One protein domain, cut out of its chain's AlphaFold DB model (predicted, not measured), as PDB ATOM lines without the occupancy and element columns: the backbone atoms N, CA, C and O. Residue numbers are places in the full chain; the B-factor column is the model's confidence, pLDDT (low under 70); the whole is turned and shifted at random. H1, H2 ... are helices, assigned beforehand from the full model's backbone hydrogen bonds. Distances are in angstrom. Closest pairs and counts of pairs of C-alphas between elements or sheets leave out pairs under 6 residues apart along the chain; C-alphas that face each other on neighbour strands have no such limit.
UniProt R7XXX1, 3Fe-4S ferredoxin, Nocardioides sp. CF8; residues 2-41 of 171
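What this domain is: This is residues 2 to 41 of the 171 residues of the protein "3Fe-4S ferredoxin" of Nocardioides sp. CF8 (UniProt R7XXX1). One long straight helix, H1, makes one arm of an open hook; a long loop leaves its last turn and turns back to a one-turn helix, H2, with empty space between the two. The printed part has 40 residues with two named helices, H1 then H2, and no named strand; its class is all helix. It is loose, with a radius of gyration of the C-alphas of 12.1 A, and flat, spanning 31 by 27 by 11 A.

How they stand to each other: H1, residues 3 to 21, and H2, residues 37 to 40, are apart. Residues 2 to 14, 20 to 27 and 30 to 41 stand free. In H1 every O i to N i+4 pair is within hydrogen-bond range; H2 is too short for such a pair, and its one O i to N i+3 pair is within range.

Where its parts are: H1 runs 27.1 A from C-alpha 3 at (211.457, 209.445, 86.609) to C-alpha 21 at (201.960, 187.812, 99.880). H2 ends at C-alpha 40, (203.506, 214.623, 105.692).

The domain as a whole: The farthest C-alphas, of Ser 2 and Lys 23, are 31.8 A apart. The printed part has no cut. Residues 22 to 36 form a long link. Residues 31 to 41 have pLDDT under 70.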
ATOM      1  N   SER A   2     209.439 212.591  84.420       71.62
ATOM      2  CA  SER A   2     209.058 211.191  84.139       71.62
ATOM      3  C   SER A   2     209.570 210.198  85.188       71.62
ATOM      4  O   SER A   2     208.824 209.319  85.591       71.62
ATOM      5  N   GLU A   3     210.796 210.385  85.685       78.19
ATOM      6  CA  GLU A   3     211.457 209.445  86.609       78.19
ATOM      7  C   GLU A   3     210.690 209.269  87.928       78.19
ATOM      8  O   GLU A   3     210.459 208.141  88.352       78.19
ATOM      9  N   ASP A   4     210.190 210.362  88.512       80.00
ATOM     10  CA  ASP A   4     209.377 210.313  89.738       80.00
ATOM     11  C   ASP A   4     208.058 209.548  89.532       80.00
ATOM     12  O   ASP A   4     207.545 208.891  90.437       80.00
ATOM     13  N   ASN A   5     207.488 209.640  88.328       86.00
ATOM     14  CA  ASN A   5     206.241 208.968  87.993       86.00
ATOM     15  C   ASN A   5     206.475 207.472  87.741       86.00
ATOM     16  O   ASN A   5     205.675 206.643  88.168       86.00
ATOM     17  N   ASP A   6     207.599 207.122  87.115       91.06
ATOM     18  CA  ASP A   6     208.017 205.735  86.909       91.06
ATOM     19  C   ASP A   6     208.365 205.052  88.246       91.06
ATOM     20  O   ASP A   6     207.984 203.900  88.485       91.06
ATOM     21  N   GLU A   7     209.019 205.773  89.162       90.81
ATOM     22  CA  GLU A   7     209.273 205.308  90.528       90.81
ATOM     23  C   GLU A   7     207.963 205.088  91.296       90.81
ATOM     24  O   GLU A   7     207.781 204.047  91.935       90.81
ATOM     25  N   LEU A   8     207.009 206.018  91.182       87.81
ATOM     26  CA  LEU A   8     205.699 205.894  91.818       87.81
ATOM     27  C   LEU A   8     204.947 204.644  91.340       87.81
ATOM     28  O   LEU A   8     204.357 203.928  92.154       87.81
ATOM     29  N   GLU A   9     204.979 204.359  90.041       92.75
ATOM     30  CA  GLU A   9     204.346 203.171  89.468       92.75
ATOM     31  C   GLU A   9     205.031 201.874  89.922       92.75
ATOM     32  O   GLU A   9     204.356 200.916  90.317       92.75
ATOM     33  N   SER A  10     206.366 201.853  89.968       92.75
ATOM     34  CA  SER A  10     207.137 200.721  90.498       92.75
ATOM     35  C   SER A  10     206.787 200.428  91.961       92.75
ATOM     36  O   SER A  10     206.460 199.294  92.333       92.75
ATOM     37  N   LEU A  11     206.747 201.472  92.793       89.94
ATOM     38  CA  LEU A  11     206.394 201.361  94.206       89.94
ATOM     39  C   LEU A  11     204.947 200.896  94.405       89.94
ATOM     40  O   LEU A  11     204.668 200.118  95.323       89.94
ATOM     41  N   ARG A  12     204.010 201.323  93.553       88.75
ATOM     42  CA  ARG A  12     202.615 200.846  93.581       88.75
ATOM     43  C   ARG A  12     202.521 199.364  93.233       88.75
ATOM     44  O   ARG A  12     201.793 198.629  93.909       88.75
ATOM     45  N   HIS A  13     203.278 198.914  92.233       95.38
ATOM     46  CA  HIS A  13     203.327 197.508  91.842       95.38
ATOM     47  C   HIS A  13     203.861 196.627  92.977       95.38
ATOM     48  O   HIS A  13     203.238 195.624  93.341       95.38
ATOM     49  N   GLU A  14     204.977 197.032  93.586       92.06
ATOM     50  CA  GLU A  14     205.604 196.274  94.667       92.06
ATOM     51  C   GLU A  14     204.724 196.234  95.922       92.06
ATOM     52  O   GLU A  14     204.523 195.169  96.509       92.06
ATOM     53  N   ASN A  15     204.074 197.348  96.278       90.06
ATOM     54  CA  ASN A  15     203.073 197.356  97.348       90.06
ATOM     55  C   ASN A  15     201.921 196.376  97.072       90.06
ATOM     56  O   ASN A  15     201.480 195.667  97.979       90.06
ATOM     57  N   GLY A  16     201.452 196.279  95.824       91.50
ATOM     58  CA  GLY A  16     200.432 195.306  95.427       91.50
ATOM     59  C   GLY A  16     200.891 193.854  95.598       91.50
ATOM     60  O   GLY A  16     200.130 193.010  96.082       91.50
ATOM     61  N   ARG A  17     202.146 193.559  95.247       93.94
ATOM     62  CA  ARG A  17     202.752 192.230  95.417       93.94
ATOM     63  C   ARG A  17     202.881 191.853  96.894       93.94
ATOM     64  O   ARG A  17     202.472 190.756  97.279       93.94
ATOM     65  N   LEU A  18     203.395 192.766  97.720       92.19
ATOM     66  CA  LEU A  18     203.576 192.561  99.161       92.19
ATOM     67  C   LEU A  18     202.239 192.350  99.879       92.19
ATOM     68  O   LEU A  18     202.113 191.420 100.675       92.19
ATOM     69  N   ARG A  19     201.209 193.138  99.542       89.44
ATOM     70  CA  ARG A  19     199.853 192.979 100.097       89.44
ATOM     71  C   ARG A  19     199.276 191.588  99.834       89.44
ATOM     72  O   ARG A  19     198.730 190.973 100.749       89.44
ATOM     73  N   LYS A  20     199.453 191.057  98.616       91.00
ATOM     74  CA  LYS A  20     199.026 189.693  98.255       91.00
ATOM     75  C   LYS A  20     199.790 188.623  99.034       91.00
ATOM     76  O   LYS A  20     199.173 187.684  99.529       91.00
ATOM     77  N   LEU A  21     201.111 188.767  99.159       93.38
ATOM     78  CA  LEU A  21     201.960 187.812  99.880       93.38
ATOM     79  C   LEU A  21     201.579 187.726 101.365       93.38
ATOM     80  O   LEU A  21     201.499 186.636 101.928       93.38
ATOM     81  N   LEU A  22     201.301 188.880 101.973       91.25
ATOM     82  CA  LEU A  22     200.915 189.004 103.377       91.25
ATOM     83  C   LEU A  22     199.425 188.721 103.629       91.25
ATOM     84  O   LEU A  22     199.009 188.692 104.783       91.25
ATOM     85  N   LYS A  23     198.630 188.486 102.572       91.81
ATOM     86  CA  LYS A  23     197.176 188.252 102.630       91.81
ATOM     87  C   LYS A  23     196.414 189.360 103.371       91.81
ATOM     88  O   LYS A  23     195.435 189.078 104.055       91.81
ATOM     89  N   LEU A  24     196.870 190.605 103.233       85.00
ATOM     90  CA  LEU A  24     196.231 191.752 103.876       85.00
ATOM     91  C   LEU A  24     194.953 192.134 103.133       85.00
ATOM     92  O   LEU A  24     194.936 192.216 101.903       85.00
ATOM     93  N   THR A  25     193.899 192.420 103.887       85.12
ATOM     94  CA  THR A  25     192.707 193.094 103.361       85.12
ATOM     95  C   THR A  25     192.999 194.571 103.083       85.12
ATOM     96  O   THR A  25     193.913 195.151 103.671       85.12
ATOM     97  N   ASP A  26     192.195 195.228 102.243       76.81
ATOM     98  CA  ASP A  26     192.342 196.669 101.973       76.81
ATOM     99  C   ASP A  26     192.251 197.522 103.247       76.81
ATOM    100  O   ASP A  26     192.903 198.558 103.351       76.81
ATOM    101  N   ALA A  27     191.486 197.065 104.244       72.75
ATOM    102  CA  ALA A  27     191.368 197.727 105.539       72.75
ATOM    103  C   ALA A  27     192.628 197.576 106.410       72.75
ATOM    104  O   ALA A  27     192.986 198.508 107.124       72.75
ATOM    105  N   GLU A  28     193.306 196.427 106.357       76.94
ATOM    106  CA  GLU A  28     194.569 196.187 107.075       76.94
ATOM    107  C   GLU A  28     195.769 196.810 106.356       76.94
ATOM    108  O   GLU A  28     196.751 197.186 106.990       76.94
ATOM    109  N   ALA A  29     195.687 196.927 105.031       74.00
ATOM    110  CA  ALA A  29     196.701 197.543 104.187       74.00
ATOM    111  C   ALA A  29     196.525 199.063 104.030       74.00
ATOM    112  O   ALA A  29     197.385 199.721 103.429       74.00
ATOM    113  N   ALA A  30     195.414 199.616 104.524       70.88
ATOM    114  CA  ALA A  30     195.215 201.051 104.616       70.88
ATOM    115  C   ALA A  30     196.281 201.642 105.552       70.88
ATOM    116  O   ALA A  30     196.565 201.057 106.601       70.88
ATOM    117  N   PRO A  31     196.880 202.796 105.208       62.88
ATOM    118  CA  PRO A  31     197.792 203.468 106.119       62.88
ATOM    119  C   PRO A  31     197.085 203.676 107.459       62.88
ATOM    120  O   PRO A  31     195.958 204.180 107.506       62.88
ATOM    121  N   ALA A  32     197.730 203.251 108.547       57.25
ATOM    122  CA  ALA A  32     197.179 203.440 109.878       57.25
ATOM    123  C   ALA A  32     196.858 204.930 110.062       57.25
ATOM    124  O   ALA A  32     197.710 205.794 109.833       57.25
ATOM    125  N   HIS A  33     195.619 205.235 110.450       52.44
ATOM    126  CA  HIS A  33     195.222 206.604 110.756       52.44
ATOM    127  C   HIS A  33     196.098 207.097 111.918       52.44
ATOM    128  O   HIS A  33     195.965 206.619 113.041       52.44
ATOM    129  N   GLY A  34     197.035 208.007 111.626       52.34
ATOM    130  CA  GLY A  34     198.030 208.496 112.590       52.34
ATOM    131  C   GLY A  34     199.443 207.915 112.461       52.34
ATOM    132  O   GLY A  34     200.272 208.189 113.324       52.34
ATOM    133  N   ALA A  35     199.763 207.146 111.413       52.19
ATOM    134  CA  ALA A  35     201.163 206.851 111.095       52.19
ATOM    135  C   ALA A  35     201.923 208.162 110.820       52.19
ATOM    136  O   ALA A  35     201.368 209.066 110.199       52.19
ATOM    137  N   GLN A  36     203.195 208.256 111.224       47.97
ATOM    138  CA  GLN A  36     204.010 209.467 111.030       47.97
ATOM    139  C   GLN A  36     204.030 209.964 109.574       47.97
ATOM    140  O   GLN A  36     204.011 211.166 109.333       47.97
ATOM    141  N   ALA A  37     203.956 209.045 108.607       46.47
ATOM    142  CA  ALA A  37     203.839 209.352 107.182       46.47
ATOM    143  C   ALA A  37     202.523 210.070 106.802       46.47
ATOM    144  O   ALA A  37     202.519 210.930 105.926       46.47
ATOM    145  N   ALA A  38     201.417 209.803 107.505       51.00
ATOM    146  CA  ALA A  38     200.119 210.439 107.270       51.00
ATOM    147  C   ALA A  38     200.050 211.906 107.751       51.00
ATOM    148  O   ALA A  38     199.038 212.574 107.522       51.00
ATOM    149  N   TRP A  39     201.090 212.411 108.429       47.97
ATOM    150  CA  TRP A  39     201.241 213.843 108.720       47.97
ATOM    151  C   TRP A  39     201.891 214.615 107.569       47.97
ATOM    152  O   TRP A  39     201.549 215.781 107.383       47.97
ATOM    153  N   PHE A  40     202.770 213.978 106.788       46.66
ATOM    154  CA  PHE A  40     203.506 214.623 105.692       46.66
ATOM    155  C   PHE A  40     202.790 214.535 104.337       46.66
ATOM    156  O   PHE A  40     203.002 215.396 103.494       46.66
ATOM    157  N   ASP A  41     201.911 213.545 104.153       47.56
ATOM    158  CA  ASP A  41     201.138 213.340 102.914       47.56
ATOM    159  C   ASP A  41     199.774 214.069 102.915       47.56
ATOM    160  O   ASP A  41     198.942 213.924 102.018       47.56
TER     161      ASP A  41